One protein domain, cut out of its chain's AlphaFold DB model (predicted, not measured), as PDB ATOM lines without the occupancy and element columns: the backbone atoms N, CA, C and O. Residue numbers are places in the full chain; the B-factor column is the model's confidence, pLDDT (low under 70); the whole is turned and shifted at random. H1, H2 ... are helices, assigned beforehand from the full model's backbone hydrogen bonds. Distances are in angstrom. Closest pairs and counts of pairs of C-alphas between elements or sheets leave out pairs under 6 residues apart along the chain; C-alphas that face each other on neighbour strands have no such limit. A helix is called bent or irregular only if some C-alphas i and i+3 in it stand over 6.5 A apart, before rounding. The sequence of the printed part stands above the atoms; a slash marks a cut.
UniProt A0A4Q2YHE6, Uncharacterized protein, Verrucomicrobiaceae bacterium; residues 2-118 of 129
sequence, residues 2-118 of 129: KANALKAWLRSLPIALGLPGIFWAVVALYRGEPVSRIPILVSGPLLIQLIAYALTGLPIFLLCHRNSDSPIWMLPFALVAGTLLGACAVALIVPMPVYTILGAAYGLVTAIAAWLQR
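Overview. This is residues 2 to 118 of the 129 residues of an uncharacterized protein of Verrucomicrobiaceae bacterium (UniProt A0A4Q2YHE6). Look first for two helical hairpins crossed on each other: a long one, H1 and H2, runs along the longest axis, and a shorter one, H3 and H4, packs across part of it. H4 lies in the core, touching H1b, H2 and H3, while H3 covers part of H2. The printed part has 117 residues with four named helices in the order H1, H2, H3, H4 and no named strand; its class is all helix. It is compact, with a radius of gyration of the C-alphas of 14.6 A, yet elongated, spanning 48 by 27 by 21 A.

Along the chain. Find C-alpha 35 at (20.931, 62.145, 18.478); from there H2, the longest helix, residues 35 to 64, runs 41.4 A to C-alpha 64 at (15.182, 21.182, 16.406). It has a kink of 35 degrees near residue 53, and it is irregular, but only just: C-alphas 36 and 39 are 7.0 A apart. Go back to C-alpha 2 at (5.307, 24.706, 16.064), where H1, residues 2 to 30, begins. By its hydrogen bonds H1 was assigned as one helix, but it is bent, with C-alphas 11 and 14 6.8 A apart. Its arms are H1a, residues 2 to 11, 14.2 A long, and H1b, residues 14 to 30, 23.4 A long; H1b is itself irregular, with C-alphas 16 and 19 6.6 A apart. H3, residues 75 to 93, measures 26.5 A, and H4, residues 97 to 116, 29.1 A, ending at C-alpha 116 (18.670, 30.620, 26.541).

Arrangement. Start at the hubs H2 and H4, which touch at a steep tilt of 59 degrees, their closest C-alphas those of Tyr 53 and Thr 110, 7.2 A apart. H1b and H2 form a helical hairpin at a shallow tilt of 26 degrees, closest at the C-alphas of Trp 24 and Val 42, 5.5 A. H1a touches residues 57 to 62 of H2, closest at Ala 5 and Phe 61, 5.4 A between C-alphas. H3 and H4 form the other hairpin, at a steep tilt of 40 degrees; the C-alphas of Gly 86 and Gly 107 are closest, 3.9 A. H3 touches H2 at a steep tilt of 59 degrees, with Ala 52 and Ala 89 closest, 5.4 A between C-alphas. H4 touches residues 15 to 20 of H1b, closest at the C-alphas of Ala 16 and Thr 110, 4.7 A. H3 is apart from H1a and H1b. Every O i to N i+4 pair is within hydrogen-bond range in H1a, H3 and H4, against 12 of 13 in H1b and 19 of 26 in H2.

Size, cuts and confidence. The two C-alphas farthest apart are those of Pro 34 and Asp 69, 48.4 A. The printed part has no cut; the links H1 to H2 and H3 to H4 are tight, and H2 to H3 is short. No printed residue is under 70 in pLDDT, and the mean of the printed part is 88.3.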
ATOM      1  N   LYS A   2       4.776  23.553  16.838       70.06
ATOM      2  CA  LYS A   2       5.307  24.706  16.064       70.06
ATOM      3  C   LYS A   2       5.083  26.065  16.750       70.06
ATOM      4  O   LYS A   2       5.960  26.918  16.722       70.06
ATOM      5  N   ALA A   3       3.950  26.225  17.439       77.62
ATOM      6  CA  ALA A   3       3.648  27.420  18.229       77.62
ATOM      7  C   ALA A   3       4.648  27.663  19.379       77.62
ATOM      8  O   ALA A   3       5.016  28.806  19.630       77.62
ATOM      9  N   ASN A   4       5.143  26.604  20.033       85.69
ATOM     10  CA  ASN A   4       6.120  26.729  21.123       85.69
ATOM     11  C   ASN A   4       7.497  27.124  20.580       85.69
ATOM     12  O   ASN A   4       8.133  28.014  21.133       85.69
ATOM     13  N   ALA A   5       7.900  26.543  19.445       88.19
ATOM     14  CA  ALA A   5       9.133  26.910  18.750       88.19
ATOM     15  C   ALA A   5       9.124  28.374  18.281       88.19
ATOM     16  O   ALA A   5      10.082  29.102  18.524       88.19
ATOM     17  N   LEU A   6       8.020  28.829  17.675       91.38
ATOM     18  CA  LEU A   6       7.863  30.225  17.265       91.38
ATOM     19  C   LEU A   6       7.884  31.167  18.474       91.38
ATOM     20  O   LEU A   6       8.558  32.190  18.446       91.38
ATOM     21  N   LYS A   7       7.192  30.806  19.559       92.31
ATOM     22  CA  LYS A   7       7.191  31.579  20.806       92.31
ATOM     23  C   LYS A   7       8.593  31.682  21.413       92.31
ATOM     24  O   LYS A   7       8.968  32.755  21.875       92.31
ATOM     25  N   ALA A   8       9.366  30.598  21.404       90.88
ATOM     26  CA  ALA A   8      10.743  30.580  21.889       90.88
ATOM     27  C   ALA A   8      11.669  31.440  21.011       90.88
ATOM     28  O   ALA A   8      12.433  32.251  21.535       90.88
ATOM     29  N   TRP A   9      11.526  31.355  19.685       94.06
ATOM     30  CA  TRP A   9      12.240  32.230  18.755       94.06
ATOM     31  C   TRP A   9      11.889  33.710  18.986       94.06
ATOM     32  O   TRP A   9      12.787  34.527  19.174       94.06
ATOM     33  N   LEU A  10      10.604  34.058  19.106       94.25
ATOM     34  CA  LEU A  10      10.170  35.428  19.414       94.25
ATOM     35  C   LEU A  10      10.737  35.931  20.751       94.25
ATOM     36  O   LEU A  10      11.183  37.070  20.839       94.25
ATOM     37  N   ARG A  11      10.784  35.079  21.782       93.38
ATOM     38  CA  ARG A  11      11.383  35.411  23.089       93.38
ATOM     39  C   ARG A  11      12.893  35.632  23.032       93.38
ATOM     40  O   ARG A  11      13.430  36.300  23.909       93.38
ATOM     41  N   SER A  12      13.577  35.089  22.028       93.31
ATOM     42  CA  SER A  12      15.012  35.315  21.831       93.31
ATOM     43  C   SER A  12      15.320  36.644  21.128       93.31
ATOM     44  O   SER A  12      16.419  37.173  21.298       93.31
ATOM     45  N   LEU A  13      14.358  37.218  20.386       92.69
ATOM     46  CA  LEU A  13      14.555  38.438  19.592       92.69
ATOM     47  C   LEU A  13      15.064  39.640  20.401       92.69
ATOM     48  O   LEU A  13      15.990  40.292  19.923       92.69
ATOM     49  N   PRO A  14      14.555  39.940  21.614       92.69
ATOM     50  CA  PRO A  14      15.046  41.078  22.384       92.69
ATOM     51  C   PRO A  14      16.543  40.997  22.691       92.69
ATOM     52  O   PRO A  14      17.224  42.014  22.656       92.69
ATOM     53  N   ILE A  15      17.079  39.798  22.939       90.06
ATOM     54  CA  ILE A  15      18.515  39.608  23.191       90.06
ATOM     55  C   ILE A  15      19.287  39.627  21.867       90.06
ATOM     56  O   ILE A  15      20.290  40.330  21.747       90.06
ATOM     57  N   ALA A  16      18.789  38.892  20.868       90.12
ATOM     58  CA  ALA A  16      19.390  38.781  19.541       90.12
ATOM     59  C   ALA A  16      19.534  40.133  18.821       90.12
ATOM     60  O   ALA A  16      20.486  40.317  18.068       90.12
ATOM     61  N   LEU A  17      18.600  41.061  19.045       91.94
ATOM     62  CA  LEU A  17      18.579  42.386  18.422       91.94
ATOM     63  C   LEU A  17      19.033  43.491  19.380       91.94
ATOM     64  O   LEU A  17      19.684  44.439  18.951       91.94
ATOM     65  N   GLY A  18      18.731  43.379  20.674       90.00
ATOM     66  CA  GLY A  18      19.028  44.425  21.652       90.00
ATOM     67  C   GLY A  18      20.522  44.698  21.788       90.00
ATOM     68  O   GLY A  18      20.933  45.854  21.748       90.00
ATOM     69  N   LEU A  19      21.351  43.652  21.871       89.31
ATOM     70  CA  LEU A  19      22.803  43.812  21.995       89.31
ATOM     71  C   LEU A  19      23.441  44.457  20.746       89.31
ATOM     72  O   LEU A  19      24.143  45.459  20.908       89.31
ATOM     73  N   PRO A  20      23.172  43.989  19.509       87.88
ATOM     74  CA  PRO A  20      23.606  44.696  18.302       87.88
ATOM     75  C   PRO A  20      23.082  46.135  18.214       87.88
ATOM     76  O   PRO A  20      23.818  47.029  17.801       87.88
ATOM     77  N   GLY A  21      21.836  46.379  18.631       89.44
ATOM     78  CA  GLY A  21      21.239  47.716  18.636       89.44
ATOM     79  C   GLY A  21      21.967  48.683  19.569       89.44
ATOM     80  O   GLY A  21      22.314  49.789  19.155       89.44
ATOM     81  N   ILE A  22      22.270  48.248  20.798       91.19
ATOM     82  CA  ILE A  22      23.066  49.023  21.763       91.19
ATOM     83  C   ILE A  22      24.460  49.299  21.199       91.19
ATOM     84  O   ILE A  22      24.925  50.435  21.263       91.19
ATOM     85  N   PHE A  23      25.109  48.294  20.603       90.75
ATOM     86  CA  PHE A  23      26.423  48.462  19.983       90.75
ATOM     87  C   PHE A  23      26.411  49.568  18.918       90.75
ATOM     88  O   PHE A  23      27.229  50.485  18.983       90.75
ATOM     89  N   TRP A  24      25.462  49.538  17.980       89.62
ATOM     90  CA  TRP A  24      25.366  50.568  16.941       89.62
ATOM     91  C   TRP A  24      25.008  51.946  17.492       89.62
ATOM     92  O   TRP A  24      25.531  52.946  16.999       89.62
ATOM     93  N   ALA A  25      24.179  52.016  18.535       90.69
ATOM     94  CA  ALA A  25      23.871  53.277  19.200       90.69
ATOM     95  C   ALA A  25      25.127  53.890  19.842       90.69
ATOM     96  O   ALA A  25      25.391  55.079  19.666       90.69
ATOM     97  N   VAL A  26      25.945  53.077  20.519       91.81
ATOM     98  CA  VAL A  26      27.227  53.508  21.101       91.81
ATOM     99  C   VAL A  26      28.208  53.947  20.013       91.81
ATOM    100  O   VAL A  26      28.846  54.985  20.160       91.81
ATOM    101  N   VAL A  27      28.299  53.212  18.900       89.88
ATOM    102  CA  VAL A  27      29.146  53.595  17.757       89.88
ATOM    103  C   VAL A  27      28.710  54.938  17.167       89.88
ATOM    104  O   VAL A  27      29.567  55.770  16.870       89.88
ATOM    105  N   ALA A  28      27.405  55.177  17.020       90.06
ATOM    106  CA  ALA A  28      26.883  56.445  16.514       90.06
ATOM    107  C   ALA A  28      27.211  57.613  17.461       90.06
ATOM    108  O   ALA A  28      27.702  58.648  17.010       90.06
ATOM    109  N   LEU A  29      27.031  57.422  18.774       92.69
ATOM    110  CA  LEU A  29      27.399  58.413  19.791       92.69
ATOM    111  C   LEU A  29      28.902  58.711  19.788       92.69
ATOM    112  O   LEU A  29      29.298  59.873  19.812       92.69
ATOM    113  N   TYR A  30      29.742  57.676  19.708       94.56
ATOM    114  CA  TYR A  30      31.199  57.822  19.671       94.56
ATOM    115  C   TYR A  30      31.683  58.585  18.429       94.56
ATOM    116  O   TYR A  30      32.678  59.302  18.488       94.56
ATOM    117  N   ARG A  31      30.965  58.471  17.306       91.44
ATOM    118  CA  ARG A  31      31.244  59.217  16.069       91.44
ATOM    119  C   ARG A  31      30.715  60.655  16.078       91.44
ATOM    120  O   ARG A  31      30.919  61.364  15.099       91.44
ATOM    121  N   GLY A  32      30.059  61.090  17.156       90.94
ATOM    122  CA  GLY A  32      29.495  62.435  17.267       90.94
ATOM    123  C   GLY A  32      28.267  62.656  16.384       90.94
ATOM    124  O   GLY A  32      27.959  63.796  16.039       90.94
ATOM    125  N   GLU A  33      27.568  61.586  15.994       92.25
ATOM    126  CA  GLU A  33      26.340  61.713  15.216       92.25
ATOM    127  C   GLU A  33      25.259  62.417  16.048       92.25
ATOM    128  O   GLU A  33      25.099  62.125  17.241       92.25
ATOM    129  N   PRO A  34      24.478  63.333  15.450       91.38
ATOM    130  CA  PRO A  34      23.394  63.980  16.165       91.38
ATOM    131  C   PRO A  34      22.382  62.931  16.627       91.38
ATOM    132  O   PRO A  34      22.034  62.010  15.884       91.38
ATOM    133  N   VAL A  35      21.856  63.102  17.843       89.50
ATOM    134  CA  VAL A  35      20.931  62.145  18.478       89.50
ATOM    135  C   VAL A  35      19.727  61.817  17.585       89.50
ATOM    136  O   VAL A  35      19.265  60.680  17.557       89.50
ATOM    137  N   SER A  36      19.273  62.778  16.776       89.81
ATOM    138  CA  SER A  36      18.188  62.602  15.803       89.81
ATOM    139  C   SER A  36      18.490  61.596  14.681       89.81
ATOM    140  O   SER A  36      17.557  61.040  14.106       89.81
ATOM    141  N   ARG A  37      19.765  61.330  14.366       86.88
ATOM    142  CA  ARG A  37      20.195  60.369  13.332       86.88
ATOM    143  C   ARG A  37      20.502  58.977  13.877       86.88
ATOM    144  O   ARG A  37      20.511  58.025  13.100       86.88
ATOM    145  N   ILE A  38      20.693  58.829  15.189       88.12
ATOM    146  CA  ILE A  38      21.001  57.535  15.821       88.12
ATOM    147  C   ILE A  38      19.963  56.455  15.467       88.12
ATOM    148  O   ILE A  38      20.378  55.373  15.052       88.12
ATOM    149  N   PRO A  39      18.636  56.704  15.528       87.19
ATOM    150  CA  PRO A  39      17.650  55.680  15.174       87.19
ATOM    151  C   PRO A  39      17.789  55.172  13.734       87.19
ATOM    152  O   PRO A  39      17.591  53.987  13.475       87.19
ATOM    153  N   ILE A  40      18.164  56.051  12.800       86.31
ATOM    154  CA  ILE A  40      18.349  55.717  11.382       86.31
ATOM    155  C   ILE A  40      19.609  54.862  11.195       86.31
ATOM    156  O   ILE A  40      19.595  53.881  10.457       86.31
ATOM    157  N   LEU A  41      20.692  55.197  11.899       83.88
ATOM    158  CA  LEU A  41      21.957  54.461  11.831       83.88
ATOM    159  C   LEU A  41      21.882  53.082  12.500       83.88
ATOM    160  O   LEU A  41      22.600  52.167  12.106       83.88
ATOM    161  N   VAL A  42      21.005  52.926  13.490       88.50
ATOM    162  CA  VAL A  42      20.774  51.659  14.194       88.50
ATOM    163  C   VAL A  42      19.805  50.751  13.428       88.50
ATOM    164  O   VAL A  42      19.977  49.530  13.425       88.50
ATOM    165  N   SER A  43      18.799  51.312  12.749       88.75
ATOM    166  CA  SER A  43      17.732  50.529  12.111       88.75
ATOM    167  C   SER A  43      18.216  49.672  10.939       88.75
ATOM    168  O   SER A  43      17.797  48.520  10.826       88.75
ATOM    169  N   GLY A  44      19.125  50.180  10.102       85.75
ATOM    170  CA  GLY A  44      19.675  49.436   8.962       85.75
ATOM    171  C   GLY A  44      20.390  48.140   9.374       85.75
ATOM    172  O   GLY A  44      19.983  47.056   8.948       85.75
ATOM    173  N   PRO A  45      21.414  48.207  10.243       83.44
ATOM    174  CA  PRO A  45      22.094  47.017  10.749       83.44
ATOM    175  C   PRO A  45      21.173  46.062  11.515       83.44
ATOM    176  O   PRO A  45      21.304  44.846  11.375       83.44
ATOM    177  N   LEU A  46      20.208  46.585  12.283       89.06
ATOM    178  CA  LEU A  46      19.209  45.749  12.956       89.06
ATOM    179  C   LEU A  46      18.317  44.994  11.973       89.06
ATOM    180  O   LEU A  46      17.990  43.836  12.229       89.06
ATOM    181  N   LEU A  47      17.941  45.612  10.854       89.25
ATOM    182  CA  LEU A  47      17.150  44.956   9.819       89.25
ATOM    183  C   LEU A  47      17.936  43.812   9.169       89.25
ATOM    184  O   LEU A  47      17.406  42.711   9.035       89.25
ATOM    185  N   ILE A  48      19.209  44.045   8.832       86.50
ATOM    186  CA  ILE A  48      20.099  42.999   8.303       86.50
ATOM    187  C   ILE A  48      20.210  41.849   9.308       86.50
ATOM    188  O   ILE A  48      20.063  40.685   8.932       86.50
ATOM    189  N   GLN A  49      20.398  42.166  10.591       88.06
ATOM    190  CA  GLN A  49      20.501  41.164  11.646       88.06
ATOM    191  C   GLN A  49      19.205  40.369  11.831       88.06
ATOM    192  O   GLN A  49      19.245  39.149  11.999       88.06
ATOM    193  N   LEU A  50      18.054  41.038  11.777       90.56
ATOM    194  CA  LEU A  50      16.748  40.394  11.847       90.56
ATOM    195  C   LEU A  50      16.545  39.435  10.670       90.56
ATOM    196  O   LEU A  50      16.124  38.301  10.891       90.56
ATOM    197  N   ILE A  51      16.875  39.857   9.445       90.25
ATOM    198  CA  ILE A  51      16.780  39.011   8.248       90.25
ATOM    199  C   ILE A  51      17.711  37.804   8.381       90.25
ATOM    200  O   ILE A  51      17.264  36.669   8.216       90.25
ATOM    201  N   ALA A  52      18.978  38.017   8.746       87.50
ATOM    202  CA  ALA A  52      19.944  36.939   8.945       87.50
ATOM    203  C   ALA A  52      19.456  35.930  10.000       87.50
ATOM    204  O   ALA A  52      19.511  34.715   9.781       87.50
ATOM    205  N   TYR A  53      18.912  36.418  11.118       90.69
ATOM    206  CA  TYR A  53      18.398  35.568  12.188       90.69
ATOM    207  C   TYR A  53      17.088  34.857  11.823       90.69
ATOM    208  O   TYR A  53      16.864  33.721  12.241       90.69
ATOM    209  N   ALA A  54      16.232  35.478  11.015       90.50
ATOM    210  CA  ALA A  54      15.038  34.831  10.486       90.50
ATOM    211  C   ALA A  54      15.397  33.715   9.491       90.50
ATOM    212  O   ALA A  54      14.807  32.642   9.548       90.50
ATOM    213  N   LEU A  55      16.389  33.925   8.621       87.69
ATOM    214  CA  LEU A  55      16.800  32.930   7.623       87.69
ATOM    215  C   LEU A  55      17.520  31.726   8.235       87.69
ATOM    216  O   LEU A  55      17.369  30.611   7.747       87.69
ATOM    217  N   THR A  56      18.296  31.939   9.297       88.12
ATOM    218  CA  THR A  56      19.127  30.884   9.901       88.12
ATOM    219  C   THR A  56      18.549  30.339  11.204       88.12
ATOM    220  O   THR A  56      18.468  29.127  11.391       88.12
ATOM    221  N   GLY A  57      18.089  31.214  12.096       87.06
ATOM    222  CA  GLY A  57      17.600  30.858  13.425       87.06
ATOM    223  C   GLY A  57      16.193  30.263  13.419       87.06
ATOM    224  O   GLY A  57      15.961  29.245  14.071       87.06
ATOM    225  N   LEU A  58      15.246  30.849  12.677       90.06
ATOM    226  CA  LEU A  58      13.859  30.360  12.667       90.06
ATOM    227  C   LEU A  58      13.751  28.894  12.196       90.06
ATOM    228  O   LEU A  58      13.075  28.121  12.882       90.06
ATOM    229  N   PRO A  59      14.424  28.447  11.112       90.00
ATOM    230  CA  PRO A  59      14.413  27.038  10.722       90.00
ATOM    231  C   PRO A  59      14.954  26.108  11.810       90.00
ATOM    232  O   PRO A  59      14.352  25.067  12.069       90.00
ATOM    233  N   ILE A  60      16.035  26.494  12.499       89.56
ATOM    234  CA  ILE A  60      16.607  25.707  13.602       89.56
ATOM    235  C   ILE A  60      15.585  25.555  14.730       89.56
ATOM    236  O   ILE A  60      15.348  24.441  15.199       89.56
ATOM    237  N   PHE A  61      14.914  26.638  15.125       89.00
ATOM    238  CA  PHE A  61      13.834  26.555  16.109       89.00
ATOM    239  C   PHE A  61      12.709  25.630  15.631       89.00
ATOM    240  O   PHE A  61      12.279  24.745  16.366       89.00
ATOM    241  N   LEU A  62      12.237  25.766  14.394       89.31
ATOM    242  CA  LEU A  62      11.128  24.950  13.897       89.31
ATOM    243  C   LEU A  62      11.476  23.455  13.769       89.31
ATOM    244  O   LEU A  62      10.603  22.615  14.001       89.31
ATOM    245  N   LEU A  63      12.723  23.118  13.425       88.56
ATOM    246  CA  LEU A  63      13.169  21.739  13.189       88.56
ATOM    247  C   LEU A  63      13.671  21.043  14.460       88.56
ATOM    248  O   LEU A  63      13.352  19.870  14.692       88.56
ATOM    249  N   CYS A  64      14.432  21.756  15.290       87.56
ATOM    250  CA  CYS A  64      15.182  21.182  16.406       87.56
ATOM    251  C   CYS A  64      14.524  21.417  17.771       87.56
ATOM    252  O   CYS A  64      14.836  20.693  18.711       87.56
ATOM    253  N   HIS A  65      13.585  22.362  17.917       86.44
ATOM    254  CA  HIS A  65      13.008  22.682  19.235       86.44
ATOM    255  C   HIS A  65      12.117  21.566  19.807       86.44
ATOM    256  O   HIS A  65      11.766  21.572  20.981       86.44
ATOM    257  N   ARG A  66      11.757  20.573  18.991       83.38
ATOM    258  CA  ARG A  66      11.081  19.355  19.457       83.38
ATOM    259  C   ARG A  66      12.003  18.353  20.149       83.38
ATOM    260  O   ARG A  66      11.505  17.482  20.846       83.38
ATOM    261  N   ASN A  67      13.306  18.437  19.894       85.25
ATOM    262  CA  ASN A  67      14.301  17.500  20.389       85.25
ATOM    263  C   ASN A  67      15.299  18.270  21.259       85.25
ATOM    264  O   ASN A  67      16.241  18.871  20.740       85.25
ATOM    265  N   SER A  68      15.067  18.283  22.570       82.69
ATOM    266  CA  SER A  68      15.957  18.931  23.541       82.69
ATOM    267  C   SER A  68      17.345  18.296  23.595       82.69
ATOM    268  O   SER A  68      18.302  19.006  23.885       82.69
ATOM    269  N   ASP A  69      17.469  17.023  23.211       83.94
ATOM    270  CA  ASP A  69      18.744  16.299  23.125       83.94
ATOM    271  C   ASP A  69      19.523  16.607  21.838       83.94
ATOM    272  O   ASP A  69      20.607  16.071  21.608       83.94
ATOM    273  N   SER A  70      18.988  17.459  20.954       87.12
ATOM    274  CA  SER A  70      19.698  17.838  19.737       87.12
ATOM    275  C   SER A  70      21.030  18.526  20.080       87.12
ATOM    276  O   SER A  70      21.031  19.484  20.860       87.12
ATOM    277  N   PRO A  71      22.154  18.131  19.442       88.19
ATOM    278  CA  PRO A  71      23.465  18.736  19.688       88.19
ATOM    279  C   PRO A  71      23.487  20.256  19.506       88.19
ATOM    280  O   PRO A  71      24.271  20.937  20.153       88.19
ATOM    281  N   ILE A  72      22.588  20.809  18.682       87.25
ATOM    282  CA  ILE A  72      22.472  22.258  18.464       87.25
ATOM    283  C   ILE A  72      22.119  23.037  19.741       87.25
ATOM    284  O   ILE A  72      22.367  24.236  19.809       87.25
ATOM    285  N   TRP A  73      21.551  22.376  20.758       89.44
ATOM    286  CA  TRP A  73      21.226  22.986  22.050       89.44
ATOM    287  C   TRP A  73      22.361  22.877  23.074       89.44
ATOM    288  O   TRP A  73      22.292  23.507  24.133       89.44
ATOM    289  N   MET A  74      23.419  22.120  22.775       90.25
ATOM    290  CA  MET A  74      24.634  22.114  23.584       90.25
ATOM    291  C   MET A  74      25.397  23.413  23.338       90.25
ATOM    292  O   MET A  74      25.681  23.764  22.195       90.25
ATOM    293  N   LEU A  75      25.763  24.112  24.414       89.38
ATOM    294  CA  LEU A  75      26.379  25.438  24.340       89.38
ATOM    295  C   LEU A  75      27.551  25.536  23.339       89.38
ATOM    296  O   LEU A  75      27.479  26.403  22.474       89.38
ATOM    297  N   PRO A  76      28.589  24.672  23.363       90.88
ATOM    298  CA  PRO A  76      29.712  24.815  22.432       90.88
ATOM    299  C   PRO A  76      29.282  24.703  20.962       90.88
ATOM    300  O   PRO A  76      29.712  25.499  20.131       90.88
ATOM    301  N   PHE A  77      28.383  23.770  20.645       90.25
ATOM    302  CA  PHE A  77      27.870  23.586  19.289       90.25
ATOM    303  C   PHE A  77      26.961  24.736  18.858       90.25
ATOM    304  O   PHE A  77      27.084  25.206  17.730       90.25
ATOM    305  N   ALA A  78      26.094  25.218  19.751       90.75
ATOM    306  CA  ALA A  78      25.228  26.364  19.494       90.75
ATOM    307  C   ALA A  78      26.054  27.600  19.124       90.75
ATOM    308  O   ALA A  78      25.758  28.259  18.129       90.75
ATOM    309  N   LEU A  79      27.111  27.883  19.897       92.06
ATOM    310  CA  LEU A  79      27.999  29.019  19.657       92.06
ATOM    311  C   LEU A  79      28.711  28.890  18.308       92.06
ATOM    312  O   LEU A  79      28.611  29.799  17.491       92.06
ATOM    313  N   VAL A  80      29.357  27.750  18.037       92.81
ATOM    314  CA  VAL A  80      30.064  27.521  16.763       92.81
ATOM    315  C   VAL A  80      29.105  27.622  15.575       92.81
ATOM    316  O   VAL A  80      29.384  28.345  14.619       92.81
ATOM    317  N   ALA A  81      27.959  26.942  15.644       90.69
ATOM    318  CA  ALA A  81      26.969  26.955  14.575       90.69
ATOM    319  C   ALA A  81      26.414  28.364  14.339       90.69
ATOM    320  O   ALA A  81      26.371  28.809  13.197       90.69
ATOM    321  N   GLY A  82      26.035  29.091  15.393       90.50
ATOM    322  CA  GLY A  82      25.504  30.445  15.247       90.50
ATOM    323  C   GLY A  82      26.527  31.436  14.714       90.50
ATOM    324  O   GLY A  82      26.189  32.224  13.836       90.50
ATOM    325  N   THR A  83      27.783  31.375  15.164       92.12
ATOM    326  CA  THR A  83      28.858  32.228  14.635       92.12
ATOM    327  C   THR A  83      29.082  31.985  13.143       92.12
ATOM    328  O   THR A  83      29.128  32.945  12.374       92.12
ATOM    329  N   LEU A  84      29.164  30.721  12.712       92.50
ATOM    330  CA  LEU A  84      29.345  30.378  11.299       92.50
ATOM    331  C   LEU A  84      28.128  30.776  10.456       92.50
ATOM    332  O   LEU A  84      28.282  31.413   9.416       92.50
ATOM    333  N   LEU A  85      26.917  30.461  10.922       90.50
ATOM    334  CA  LEU A  85      25.679  30.807  10.224       90.50
ATOM    335  C   LEU A  85      25.485  32.320  10.117       90.50
ATOM    336  O   LEU A  85      25.084  32.798   9.060       90.50
ATOM    337  N   GLY A  86      25.807  33.076  11.168       88.38
ATOM    338  CA  GLY A  86      25.767  34.536  11.150       88.38
ATOM    339  C   GLY A  86      26.775  35.131  10.168       88.38
ATOM    340  O   GLY A  86      26.413  35.996   9.370       88.38
ATOM    341  N   ALA A  87      28.012  34.625  10.158       89.19
ATOM    342  CA  ALA A  87      29.033  35.047   9.201       89.19
ATOM    343  C   ALA A  87      28.598  34.779   7.750       89.19
ATOM    344  O   ALA A  87      28.669  35.677   6.911       89.19
ATOM    345  N   CYS A  88      28.090  33.574   7.467       88.94
ATOM    346  CA  CYS A  88      27.590  33.201   6.145       88.94
ATOM    347  C   CYS A  88      26.366  34.029   5.736       88.94
ATOM    348  O   CYS A  88      26.334  34.555   4.627       88.94
ATOM    349  N   ALA A  89      25.375  34.180   6.618       86.94
ATOM    350  CA  ALA A  89      24.157  34.927   6.319       86.94
ATOM    351  C   ALA A  89      24.460  36.393   6.000       86.94
ATOM    352  O   ALA A  89      23.947  36.925   5.019       86.94
ATOM    353  N   VAL A  90      25.334  37.037   6.778       84.06
ATOM    354  CA  VAL A  90      25.718  38.424   6.500       84.06
ATOM    355  C   VAL A  90      26.577  38.526   5.245       84.06
ATOM    356  O   VAL A  90      26.348  39.440   4.465       84.06
ATOM    357  N   ALA A  91      27.487  37.583   4.982       85.75
ATOM    358  CA  ALA A  91      28.260  37.573   3.736       85.75
ATOM    359  C   ALA A  91      27.373  37.441   2.481       85.75
ATOM    360  O   ALA A  91      27.702  38.013   1.444       85.75
ATOM    361  N   LEU A  92      26.243  36.729   2.577       85.06
ATOM    362  CA  LEU A  92      25.263  36.604   1.492       85.06
ATOM    363  C   LEU A  92      24.428  37.877   1.284       85.06
ATOM    364  O   LEU A  92      24.011  38.146   0.161       85.06
ATOM    365  N   ILE A  93      24.170  38.649   2.344       81.88
ATOM    366  CA  ILE A  93      23.379  39.890   2.271       81.88
ATOM    367  C   ILE A  93      24.269  41.084   1.894       81.88
ATOM    368  O   ILE A  93      23.872  41.925   1.090       81.88
ATOM    369  N   VAL A  94      25.472  41.166   2.470       81.25
ATOM    370  CA  VAL A  94      26.449  42.243   2.266       81.25
ATOM    371  C   VAL A  94      27.845  41.631   2.081       81.25
ATOM    372  O   VAL A  94      28.530  41.343   3.069       81.25
ATOM    373  N   PRO A  95      28.313  41.447   0.834       73.94
ATOM    374  CA  PRO A  95      29.570  40.763   0.542       73.94
ATOM    375  C   PRO A  95      30.785  41.685   0.752       73.94
ATOM    376  O   PRO A  95      31.521  41.982  -0.187       73.94
ATOM    377  N   MET A  96      31.011  42.159   1.983       77.88
ATOM    378  CA  MET A  96      32.281  42.792   2.364       77.88
ATOM    379  C   MET A  96      32.867  42.163   3.638       77.88
ATOM    380  O   MET A  96      32.122  41.933   4.594       77.88
ATOM    381  N   PRO A  97      34.199  41.975   3.718       77.81
ATOM    382  CA  PRO A  97      34.847  41.257   4.824       77.81
ATOM    383  C   PRO A  97      34.558  41.832   6.217       77.81
ATOM    384  O   PRO A  97      34.388  41.090   7.182       77.81
ATOM    385  N   VAL A  98      34.457  43.163   6.328       75.56
ATOM    386  CA  VAL A  98      34.150  43.849   7.597       75.56
ATOM    387  C   VAL A  98      32.768  43.448   8.124       75.56
ATOM    388  O   VAL A  98      32.599  43.226   9.324       75.56
ATOM    389  N   TYR A  99      31.788  43.284   7.232       78.38
ATOM    390  CA  TYR A  99      30.448  42.842   7.611       78.38
ATOM    391  C   TYR A  99      30.405  41.347   7.940       78.38
ATOM    392  O   TYR A  99      29.598  40.948   8.772       78.38
ATOM    393  N   THR A 100      31.313  40.527   7.406       80.56
ATOM    394  CA  THR A 100      31.442  39.111   7.796       80.56
ATOM    395  C   THR A 100      31.878  38.949   9.255       80.56
ATOM    396  O   THR A 100      31.322  38.115   9.966       80.56
ATOM    397  N   ILE A 101      32.819  39.774   9.736       84.00
ATOM    398  CA  ILE A 101      33.249  39.765  11.148       84.00
ATOM    399  C   ILE A 101      32.098  40.200  12.063       84.00
ATOM    400  O   ILE A 101      31.832  39.559  13.080       84.00
ATOM    401  N   LEU A 102      31.373  41.255  11.678       84.38
ATOM    402  CA  LEU A 102      30.173  41.689  12.399       84.38
ATOM    403  C   LEU A 102      29.094  40.597  12.396       84.38
ATOM    404  O   LEU A 102      28.499  40.325  13.436       84.38
ATOM    405  N   GLY A 103      28.901  39.912  11.269       86.62
ATOM    406  CA  GLY A 103      27.996  38.772  11.151       86.62
ATOM    407  C   GLY A 103      28.381  37.605  12.053       86.62
ATOM    408  O   GLY A 103      27.507  37.019  12.685       86.62
ATOM    409  N   ALA A 104      29.673  37.307  12.196       89.12
ATOM    410  CA  ALA A 104      30.163  36.301  13.136       89.12
ATOM    411  C   ALA A 104      29.860  36.692  14.595       89.12
ATOM    412  O   ALA A 104      29.343  35.881  15.370       89.12
ATOM    413  N   ALA A 105      30.124  37.953  14.960       88.56
ATOM    414  CA  ALA A 105      29.855  38.476  16.298       88.56
ATOM    415  C   ALA A 105      28.353  38.459  16.629       88.56
ATOM    416  O   ALA A 105      27.954  38.026  17.711       88.56
ATOM    417  N   TYR A 106      27.494  38.858  15.693       88.75
ATOM    418  CA  TYR A 106      26.047  38.807  15.900       88.75
ATOM    419  C   TYR A 106      25.487  37.380  15.822       88.75
ATOM    420  O   TYR A 106      24.528  37.049  16.524       88.75
ATOM    421  N   GLY A 107      26.114  36.506  15.036       90.88
ATOM    422  CA  GLY A 107      25.884  35.062  15.028       90.88
ATOM    423  C   GLY A 107      26.125  34.422  16.399       90.88
ATOM    424  O   GLY A 107      25.326  33.618  16.875       90.88
ATOM    425  N   LEU A 108      27.178  34.852  17.094       91.81
ATOM    426  CA  LEU A 108      27.449  34.431  18.470       91.81
ATOM    427  C   LEU A 108      26.339  34.890  19.430       91.81
ATOM    428  O   LEU A 108      25.818  34.098  20.215       91.81
ATOM    429  N   VAL A 109      25.941  36.164  19.354       91.31
ATOM    430  CA  VAL A 109      24.883  36.730  20.212       91.31
ATOM    431  C   VAL A 109      23.539  36.033  19.982       91.31
ATOM    432  O   VAL A 109      22.837  35.698  20.938       91.31
ATOM    433  N   THR A 110      23.187  35.774  18.724       90.31
ATOM    434  CA  THR A 110      21.965  35.040  18.364       90.31
ATOM    435  C   THR A 110      21.998  33.593  18.843       90.31
ATOM    436  O   THR A 110      20.980  33.115  19.340       90.31
ATOM    437  N   ALA A 111      23.149  32.913  18.797       92.00
ATOM    438  CA  ALA A 111      23.307  31.588  19.396       92.00
ATOM    439  C   ALA A 111      23.088  31.588  20.911       92.00
ATOM    440  O   ALA A 111      22.394  30.710  21.422       92.00
ATOM    441  N   ILE A 112      23.625  32.577  21.632       92.19
ATOM    442  CA  ILE A 112      23.390  32.719  23.077       92.19
ATOM    443  C   ILE A 112      21.897  32.937  23.345       92.19
ATOM    444  O   ILE A 112      21.308  32.247  24.179       92.19
ATOM    445  N   ALA A 113      21.265  33.853  22.606       91.06
ATOM    446  CA  ALA A 113      19.837  34.122  22.722       91.06
ATOM    447  C   ALA A 113      18.997  32.861  22.452       91.06
ATOM    448  O   ALA A 113      18.052  32.575  23.191       91.06
ATOM    449  N   ALA A 114      19.365  32.083  21.432       88.62
ATOM    450  CA  ALA A 114      18.696  30.841  21.084       88.62
ATOM    451  C   ALA A 114      18.882  29.763  22.161       88.62
ATOM    452  O   ALA A 114      17.918  29.117  22.569       88.62
ATOM    453  N   TRP A 115      20.101  29.614  22.682       92.56
ATOM    454  CA  TRP A 115      20.437  28.662  23.738       92.56
ATOM    455  C   TRP A 115      19.690  28.938  25.050       92.56
ATOM    456  O   TRP A 115      19.270  28.002  25.741       92.56
ATOM    457  N   LEU A 116      19.480  30.213  25.388       91.50
ATOM    458  CA  LEU A 116      18.670  30.620  26.541       91.50
ATOM    459  C   LEU A 116      17.191  30.232  26.384       91.50
ATOM    460  O   LEU A 116      16.516  29.994  27.384       91.50
ATOM    461  N   GLN A 117      16.707  30.133  25.143       91.50
ATOM    462  CA  GLN A 117      15.338  29.738  24.795       91.50
ATOM    463  C   GLN A 117      15.233  28.273  24.333       91.50
ATOM    464  O   GLN A 117      14.241  27.887  23.709       91.50
ATOM    465  N   ARG A 118      16.245  27.443  24.623       87.81
ATOM    466  CA  ARG A 118      16.231  26.015  24.282       87.81
ATOM    467  C   ARG A 118      15.066  25.279  24.965       87.81
ATOM    468  O   ARG A 118      14.609  25.712  26.029       87.81
TER     469      ARG A 118